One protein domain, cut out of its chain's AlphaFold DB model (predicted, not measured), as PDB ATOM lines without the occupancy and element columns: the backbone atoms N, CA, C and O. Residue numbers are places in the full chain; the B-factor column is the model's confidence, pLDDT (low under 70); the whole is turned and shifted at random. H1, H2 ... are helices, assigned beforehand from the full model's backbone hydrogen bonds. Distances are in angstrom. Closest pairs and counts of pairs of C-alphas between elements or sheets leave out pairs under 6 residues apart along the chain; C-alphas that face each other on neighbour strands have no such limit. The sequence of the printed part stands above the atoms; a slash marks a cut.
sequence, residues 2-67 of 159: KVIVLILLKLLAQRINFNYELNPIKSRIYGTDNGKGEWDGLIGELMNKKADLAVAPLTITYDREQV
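This is residues 2 to 67 of the 159 residues of the protein "Putative glutamate receptor ionotropic, kainate 2 isoform X2" of Stichopus japonicus (UniProt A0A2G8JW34). With little regular structure, this is an elongated loop-rich body, with helix H1 at one end, short helices H2 and H3 close together farther along, and the loop around Lys 36 at the far end. The printed part has 66 residues, with H1, H2 and H3 in chain order and no named strand; it is all helix by class, with 26 residues in named elements. It is only just compact, close to loose, with a radius of gyration of the C-alphas of 13.0 A, and spans 39 by 21 by 20 A.

H1, residues 2 to 16, is apart from H2, residues 41 to 47, and from H3, residues 62 to 65. H2 and H3 are close but not clearly touching; their closest C-alphas, of Ile 43 and Arg 64, are 7.7 A apart. In H1 and H2 every O i to N i+4 pair is within hydrogen-bond range; H3 is too short for one.

H1 begins at C-alpha 2 (370.516, -18.286, 31.019) and is 21.5 A long; H2 measures 10.1 A. H3, 5.2 A, ends at C-alpha 65 (373.555, 3.447, 37.340).

The farthest C-alphas, of Gln 14 and Lys 36, are 39.2 A apart. Residues 11 to 17, of which 11 to 16 belong to H1, stand free. Both links are long, 24 and 14 residues. The printed part has no cut, and no printed residue is under 70 in pLDDT.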
ATOM      1  N   LYS A   2     370.891 -17.866  29.645       77.81
ATOM      2  CA  LYS A   2     370.516 -18.286  31.019       77.81
ATOM      3  C   LYS A   2     371.525 -19.220  31.719       77.81
ATOM      4  O   LYS A   2     371.851 -18.994  32.873       77.81
ATOM      5  N   VAL A   3     372.055 -20.225  31.015       88.25
ATOM      6  CA  VAL A   3     372.998 -21.207  31.594       88.25
ATOM      7  C   VAL A   3     374.309 -20.561  32.058       88.25
ATOM      8  O   VAL A   3     374.775 -20.846  33.155       88.25
ATOM      9  N   ILE A   4     374.873 -19.650  31.259       90.88
ATOM     10  CA  ILE A   4     376.150 -18.977  31.560       90.88
ATOM     11  C   ILE A   4     376.040 -18.185  32.864       90.88
ATOM     12  O   ILE A   4     376.911 -18.267  33.725       90.88
ATOM     13  N   VAL A   5     374.936 -17.457  33.016       90.50
ATOM     14  CA  VAL A   5     374.697 -16.578  34.162       90.50
ATOM     15  C   VAL A   5     374.553 -17.378  35.463       90.50
ATOM     16  O   VAL A   5     375.132 -17.010  36.481       90.50
ATOM     17  N   LEU A   6     373.852 -18.516  35.423       92.31
ATOM     18  CA  LEU A   6     373.707 -19.400  36.585       92.31
ATOM     19  C   LEU A   6     375.030 -20.057  36.991       92.31
ATOM     20  O   LEU A   6     375.319 -20.175  38.181       92.31
ATOM     21  N   ILE A   7     375.848 -20.466  36.015       94.06
ATOM     22  CA  ILE A   7     377.183 -21.018  36.286       94.06
ATOM     23  C   ILE A   7     378.062 -19.956  36.949       94.06
ATOM     24  O   ILE A   7     378.712 -20.251  37.948       94.06
ATOM     25  N   LEU A   8     378.044 -18.721  36.439       92.81
ATOM     26  CA  LEU A   8     378.800 -17.616  37.019       92.81
ATOM     27  C   LEU A   8     378.394 -17.364  38.477       92.81
ATOM     28  O   LEU A   8     379.265 -17.313  39.341       92.81
ATOM     29  N   LEU A   9     377.091 -17.282  38.770       94.00
ATOM     30  CA  LEU A   9     376.599 -17.097  40.138       94.00
ATOM     31  C   LEU A   9     377.043 -18.235  41.065       94.00
ATOM     32  O   LEU A   9     377.533 -17.974  42.160       94.00
ATOM     33  N   LYS A  10     376.942 -19.492  40.614       95.25
ATOM     34  CA  LYS A  10     377.389 -20.655  41.392       95.25
ATOM     35  C   LYS A  10     378.888 -20.593  41.699       95.25
ATOM     36  O   LYS A  10     379.294 -20.886  42.820       95.25
ATOM     37  N   LEU A  11     379.708 -20.208  40.721       95.19
ATOM     38  CA  LEU A  11     381.153 -20.059  40.906       95.19
ATOM     39  C   LEU A  11     381.489 -18.917  41.874       95.19
ATOM     40  O   LEU A  11     382.372 -19.078  42.715       95.19
ATOM     41  N   LEU A  12     380.774 -17.792  41.796       94.56
ATOM     42  CA  LEU A  12     380.935 -16.675  42.730       94.56
ATOM     43  C   LEU A  12     380.548 -17.077  44.157       94.56
ATOM     44  O   LEU A  12     381.318 -16.828  45.082       94.56
ATOM     45  N   ALA A  13     379.417 -17.766  44.321       96.31
ATOM     46  CA  ALA A  13     378.960 -18.288  45.605       96.31
ATOM     47  C   ALA A  13     379.989 -19.228  46.240       96.31
ATOM     48  O   ALA A  13     380.296 -19.090  47.419       96.31
ATOM     49  N   GLN A  14     380.602 -20.120  45.455       96.88
ATOM     50  CA  GLN A  14     381.656 -21.017  45.940       96.88
ATOM     51  C   GLN A  14     382.960 -20.294  46.303       96.88
ATOM     52  O   GLN A  14     383.660 -20.720  47.215       96.88
ATOM     53  N   ARG A  15     383.316 -19.221  45.588       96.94
ATOM     54  CA  ARG A  15     384.556 -18.460  45.822       96.94
ATOM     55  C   ARG A  15     384.466 -17.525  47.025       96.94
ATOM     56  O   ARG A  15     385.446 -17.386  47.746       96.94
ATOM     57  N   ILE A  16     383.322 -16.870  47.198       95.31
ATOM     58  CA  ILE A  16     383.081 -15.856  48.238       95.31
ATOM     59  C   ILE A  16     382.379 -16.479  49.462       95.31
ATOM     60  O   ILE A  16     382.358 -15.881  50.532       95.31
ATOM     61  N   ASN A  17     381.877 -17.711  49.325       95.69
ATOM     62  CA  ASN A  17     381.200 -18.492  50.358       95.69
ATOM     63  C   ASN A  17     379.909 -17.835  50.878       95.69
ATOM     64  O   ASN A  17     379.722 -17.669  52.082       95.69
ATOM     65  N   PHE A  18     379.013 -17.462  49.958       96.00
ATOM     66  CA  PHE A  18     377.671 -16.974  50.294       96.00
ATOM     67  C   PHE A  18     376.584 -17.949  49.837       96.00
ATOM     68  O   PHE A  18     376.751 -18.688  48.864       96.00
ATOM     69  N   ASN A  19     375.449 -17.921  50.536       95.81
ATOM     70  CA  ASN A  19     374.251 -18.655  50.148       95.81
ATOM     71  C   ASN A  19     373.311 -17.751  49.339       95.81
ATOM     72  O   ASN A  19     373.283 -16.542  49.553       95.81
ATOM     73  N   TYR A  20     372.548 -18.331  48.417       94.81
ATOM     74  CA  TYR A  20     371.628 -17.590  47.561       94.81
ATOM     75  C   TYR A  20     370.337 -18.369  47.318       94.81
ATOM     76  O   TYR A  20     370.338 -19.596  47.235       94.81
ATOM     77  N   GLU A  21     369.244 -17.635  47.127       94.44
ATOM     78  CA  GLU A  21     367.962 -18.169  46.680       94.44
ATOM     79  C   GLU A  21     367.613 -17.566  45.318       94.44
ATOM     80  O   GLU A  21     367.777 -16.370  45.079       94.44
ATOM     81  N   LEU A  22     367.165 -18.409  44.387       92.56
ATOM     82  CA  LEU A  22     366.789 -17.963  43.051       92.56
ATOM     83  C   LEU A  22     365.310 -17.591  43.029       92.56
ATOM     84  O   LEU A  22     364.455 -18.470  42.946       92.56
ATOM     85  N   ASN A  23     365.024 -16.292  43.016       91.50
ATOM     86  CA  ASN A  23     363.674 -15.778  42.823       91.50
ATOM     87  C   ASN A  23     363.486 -15.262  41.379       91.50
ATOM     88  O   ASN A  23     364.000 -14.196  41.029       91.50
ATOM     89  N   PRO A  24     362.805 -16.009  40.492       89.00
ATOM     90  CA  PRO A  24     362.555 -15.552  39.133       89.00
ATOM     91  C   PRO A  24     361.470 -14.470  39.109       89.00
ATOM     92  O   PRO A  24     360.331 -14.692  39.518       89.00
ATOM     93  N   ILE A  25     361.795 -13.317  38.523       87.81
ATOM     94  CA  ILE A  25     360.832 -12.228  38.351       87.81
ATOM     95  C   ILE A  25     359.642 -12.637  37.482       87.81
ATOM     96  O   ILE A  25     359.789 -13.224  36.404       87.81
ATOM     97  N   LYS A  26     358.447 -12.225  37.921       84.88
ATOM     98  CA  LYS A  26     357.182 -12.448  37.204       84.88
ATOM     99  C   LYS A  26     357.113 -11.677  35.882       84.88
ATOM    100  O   LYS A  26     356.611 -12.208  34.896       84.88
ATOM    101  N   SER A  27     357.618 -10.443  35.847       80.12
ATOM    102  CA  SER A  27     357.361  -9.495  34.754       80.12
ATOM    103  C   SER A  27     358.278  -9.618  33.526       80.12
ATOM    104  O   SER A  27     358.015  -8.959  32.531       80.12
ATOM    105  N   ARG A  28     359.315 -10.473  33.520       86.62
ATOM    106  CA  ARG A  28     360.287 -10.660  32.403       86.62
ATOM    107  C   ARG A  28     360.886  -9.374  31.793       86.62
ATOM    108  O   ARG A  28     361.476  -9.435  30.717       86.62
ATOM    109  N   ILE A  29     360.788  -8.244  32.481       91.69
ATOM    110  CA  ILE A  29     361.341  -6.954  32.064       91.69
ATOM    111  C   ILE A  29     362.530  -6.585  32.951       91.69
ATOM    112  O   ILE A  29     362.576  -6.913  34.138       91.69
ATOM    113  N   TYR A  30     363.516  -5.915  32.359       91.75
ATOM    114  CA  TYR A  30     364.742  -5.514  33.054       91.75
ATOM    115  C   TYR A  30     364.541  -4.316  33.980       91.75
ATOM    116  O   TYR A  30     365.215  -4.210  34.998       91.75
ATOM    117  N   GLY A  31     363.611  -3.438  33.635       90.81
ATOM    118  CA  GLY A  31     363.357  -2.209  34.362       90.81
ATOM    119  C   GLY A  31     363.470  -0.993  33.459       90.81
ATOM    120  O   GLY A  31     364.464  -0.828  32.734       90.81
ATOM    121  N   THR A  32     362.424  -0.185  33.524       91.19
ATOM    122  CA  THR A  32     362.218   1.084  32.836       91.19
ATOM    123  C   THR A  32     361.759   2.100  33.875       91.19
ATOM    124  O   THR A  32     360.936   1.775  34.732       91.19
ATOM    125  N   ASP A  33     362.294   3.314  33.797       90.19
ATOM    126  CA  ASP A  33     361.819   4.431  34.608       90.19
ATOM    127  C   ASP A  33     360.436   4.875  34.118       90.19
ATOM    128  O   ASP A  33     360.206   5.041  32.916       90.19
ATOM    129  N   ASN A  34     359.511   5.081  35.050       88.38
ATOM    130  CA  ASN A  34     358.195   5.639  34.766       88.38
ATOM    131  C   ASN A  34     358.182   7.182  34.699       88.38
ATOM    132  O   ASN A  34     357.113   7.785  34.571       88.38
ATOM    133  N   GLY A  35     359.349   7.823  34.803       86.50
ATOM    134  CA  GLY A  35     359.536   9.274  34.768       86.50
ATOM    135  C   GLY A  35     359.190   9.973  36.084       86.50
ATOM    136  O   GLY A  35     359.262  11.197  36.170       86.50
ATOM    137  N   LYS A  36     358.801   9.213  37.112       86.69
ATOM    138  CA  LYS A  36     358.558   9.700  38.478       86.69
ATOM    139  C   LYS A  36     359.626   9.206  39.457       86.69
ATOM    140  O   LYS A  36     359.473   9.399  40.660       86.69
ATOM    141  N   GLY A  37     360.688   8.577  38.947       83.81
ATOM    142  CA  GLY A  37     361.742   7.974  39.753       83.81
ATOM    143  C   GLY A  37     361.377   6.599  40.309       83.81
ATOM    144  O   GLY A  37     362.109   6.081  41.151       83.81
ATOM    145  N   GLU A  38     360.275   5.988  39.859       90.44
ATOM    146  CA  GLU A  38     359.996   4.587  40.161       90.44
ATOM    147  C   GLU A  38     360.370   3.715  38.967       90.44
ATOM    148  O   GLU A  38     360.083   4.023  37.809       90.44
ATOM    149  N   TRP A  39     360.967   2.574  39.279       93.56
ATOM    150  CA  TRP A  39     361.392   1.601  38.290       93.56
ATOM    151  C   TRP A  39     360.570   0.328  38.405       93.56
ATOM    152  O   TRP A  39     360.228  -0.122  39.503       93.56
ATOM    153  N   ASP A  40     360.285  -0.281  37.261       92.38
ATOM    154  CA  ASP A  40     359.681  -1.605  37.190       92.38
ATOM    155  C   ASP A  40     360.740  -2.716  37.017       92.38
ATOM    156  O   ASP A  40     361.952  -2.487  37.061       92.38
ATOM    157  N   GLY A  41     360.283  -3.963  36.872       93.50
ATOM    158  CA  GLY A  41     361.152  -5.093  36.534       93.50
ATOM    159  C   GLY A  41     362.247  -5.413  37.553       93.50
ATOM    160  O   GLY A  41     362.054  -5.272  38.760       93.50
ATOM    161  N   LEU A  42     363.394  -5.885  37.046       93.94
ATOM    162  CA  LEU A  42     364.563  -6.240  37.865       93.94
ATOM    163  C   LEU A  42     365.080  -5.056  38.685       93.94
ATOM    164  O   LEU A  42     365.363  -5.225  39.866       93.94
ATOM    165  N   ILE A  43     365.167  -3.869  38.089       94.88
ATOM    166  CA  ILE A  43     365.647  -2.671  38.794       94.88
ATOM    167  C   ILE A  43     364.671  -2.267  39.898       94.88
ATOM    168  O   ILE A  43     365.095  -2.002  41.019       94.88
ATOM    169  N   GLY A  44     363.367  -2.313  39.622       93.81
ATOM    170  CA  GLY A  44     362.341  -2.061  40.626       93.81
ATOM    171  C   GLY A  44     362.417  -3.010  41.822       93.81
ATOM    172  O   GLY A  44     362.217  -2.583  42.957       93.81
ATOM    173  N   GLU A  45     362.722  -4.295  41.616       93.69
ATOM    174  CA  GLU A  45     362.889  -5.233  42.735       93.69
ATOM    175  C   GLU A  45     364.138  -4.952  43.577       93.69
ATOM    176  O   GLU A  45     364.064  -5.088  44.800       93.69
ATOM    177  N   LEU A  46     365.233  -4.498  42.960       94.12
ATOM    178  CA  LEU A  46     366.430  -4.060  43.684       94.12
ATOM    179  C   LEU A  46     366.170  -2.783  44.492       94.12
ATOM    180  O   LEU A  46     366.454  -2.737  45.686       94.12
ATOM    181  N   MET A  47     365.561  -1.766  43.874       93.19
ATOM    182  CA  MET A  47     365.241  -0.500  44.547       93.19
ATOM    183  C   MET A  47     364.298  -0.703  45.737       93.19
ATOM    184  O   MET A  47     364.481  -0.109  46.797       93.19
ATOM    185  N   ASN A  48     363.313  -1.590  45.581       92.88
ATOM    186  CA  ASN A  48     362.360  -1.930  46.636       92.88
ATOM    187  C   ASN A  48     362.903  -2.955  47.649       92.88
ATOM    188  O   ASN A  48     362.133  -3.425  48.489       92.88
ATOM    189  N   LYS A  49     364.187  -3.335  47.568       93.31
ATOM    190  CA  LYS A  49     364.842  -4.332  48.437       93.31
ATOM    191  C   LYS A  49     364.106  -5.676  48.503       93.31
ATOM    192  O   LYS A  49     364.100  -6.348  49.530       93.31
ATOM    193  N   LYS A  50     363.450  -6.064  47.407       92.88
ATOM    194  CA  LYS A  50     362.831  -7.392  47.249       92.88
ATOM    195  C   LYS A  50     363.853  -8.444  46.823       92.88
ATOM    196  O   LYS A  50     363.625  -9.630  47.036       92.88
ATOM    197  N   ALA A  51     364.954  -8.002  46.222       93.75
ATOM    198  CA  ALA A  51     366.109  -8.812  45.883       93.75
ATOM    199  C   ALA A  51     367.390  -8.043  46.232       93.75
ATOM    200  O   ALA A  51     367.445  -6.828  46.045       93.75
ATOM    201  N   ASP A  52     368.418  -8.757  46.691       92.88
ATOM    202  CA  ASP A  52     369.723  -8.163  47.021       92.88
ATOM    203  C   ASP A  52     370.671  -8.122  45.814       92.88
ATOM    204  O   ASP A  52     371.576  -7.294  45.742       92.88
ATOM    205  N   LEU A  53     370.477  -9.030  44.850       92.69
ATOM    206  CA  LEU A  53     371.319  -9.154  43.665       92.69
ATOM    207  C   LEU A  53     370.488  -9.551  42.442       92.69
ATOM    208  O   LEU A  53     369.783 -10.560  42.455       92.69
ATOM    209  N   ALA A  54     370.638  -8.804  41.346       93.19
ATOM    210  CA  ALA A  54     370.056  -9.154  40.055       93.19
ATOM    211  C   ALA A  54     371.127  -9.755  39.144       93.19
ATOM    212  O   ALA A  54     372.047  -9.069  38.701       93.19
ATOM    213  N   VAL A  55     370.985 -11.041  38.819       91.69
ATOM    214  CA  VAL A  55     371.907 -11.731  37.910       91.69
ATOM    215  C   VAL A  55     371.203 -11.997  36.585       91.69
ATOM    216  O   VAL A  55     370.463 -12.967  36.419       91.69
ATOM    217  N   ALA A  56     371.411 -11.099  35.631       91.25
ATOM    218  CA  ALA A  56     370.757 -11.123  34.332       91.25
ATOM    219  C   ALA A  56     371.667 -10.493  33.263       91.25
ATOM    220  O   ALA A  56     372.595  -9.759  33.603       91.25
ATOM    221  N   PRO A  57     371.422 -10.750  31.966       89.38
ATOM    222  CA  PRO A  57     372.064 -10.007  30.888       89.38
ATOM    223  C   PRO A  57     371.481  -8.589  30.818       89.38
ATOM    224  O   PRO A  57     370.619  -8.289  29.996       89.38
ATOM    225  N   LEU A  58     371.921  -7.745  31.745       90.31
ATOM    226  CA  LEU A  58     371.463  -6.377  31.914       90.31
ATOM    227  C   LEU A  58     372.516  -5.413  31.364       90.31
ATOM    228  O   LEU A  58     373.669  -5.432  31.789       90.31
ATOM    229  N   THR A  59     372.115  -4.572  30.414       91.19
ATOM    230  CA  THR A  59     372.971  -3.502  29.895       91.19
ATOM    231  C   THR A  59     373.091  -2.386  30.927       91.19
ATOM    232  O   THR A  59     372.068  -1.864  31.385       91.19
ATOM    233  N   ILE A  60     374.334  -2.016  31.240       92.19
ATOM    234  CA  ILE A  60     374.681  -0.860  32.071       92.19
ATOM    235  C   ILE A  60     374.376   0.406  31.264       92.19
ATOM    236  O   ILE A  60     374.895   0.579  30.162       92.19
ATOM    237  N   THR A  61     373.505   1.263  31.791       91.75
ATOM    238  CA  THR A  61     373.159   2.566  31.205       91.75
ATOM    239  C   THR A  61     373.191   3.631  32.295       91.75
ATOM    240  O   THR A  61     373.010   3.310  33.468       91.75
ATOM    241  N   TYR A  62     373.372   4.894  31.902       92.50
ATOM    242  CA  TYR A  62     373.479   6.021  32.832       92.50
ATOM    243  C   TYR A  62     372.275   6.137  33.781       92.50
ATOM    244  O   TYR A  62     372.447   6.251  34.989       92.50
ATOM    245  N   ASP A  63     371.051   6.034  33.258       93.12
ATOM    246  CA  ASP A  63     369.834   6.152  34.078       93.12
ATOM    247  C   ASP A  63     369.716   5.031  35.118       93.12
ATOM    248  O   ASP A  63     369.220   5.242  36.220       93.12
ATOM    249  N   ARG A  64     370.209   3.831  34.785       94.00
ATOM    250  CA  ARG A  64     370.178   2.678  35.692       94.00
ATOM    251  C   ARG A  64     371.244   2.790  36.773       94.00
ATOM    252  O   ARG A  64     370.978   2.453  37.917       94.00
ATOM    253  N   GLU A  65     372.431   3.265  36.414       94.00
ATOM    254  CA  GLU A  65     373.555   3.447  37.340       94.00
ATOM    255  C   GLU A  65     373.269   4.515  38.411       94.00
ATOM    256  O   GLU A  65     373.826   4.467  39.499       94.00
ATOM    257  N   GLN A  66     372.347   5.446  38.147       92.75
ATOM    258  CA  GLN A  66     371.902   6.428  39.142       92.75
ATOM    259  C   GLN A  66     371.040   5.833  40.266       92.75
ATOM    260  O   GLN A  66     370.921   6.450  41.323       92.75
ATOM    261  N   VAL A  67     370.413   4.673  40.044       93.19
ATOM    262  CA  VAL A  67     369.469   4.067  41.002       93.19
ATOM    263  C   VAL A  67     369.939   2.733  41.572       93.19
ATOM    264  O   VAL A  67     369.471   2.331  42.637       93.19
TER     265      VAL A  67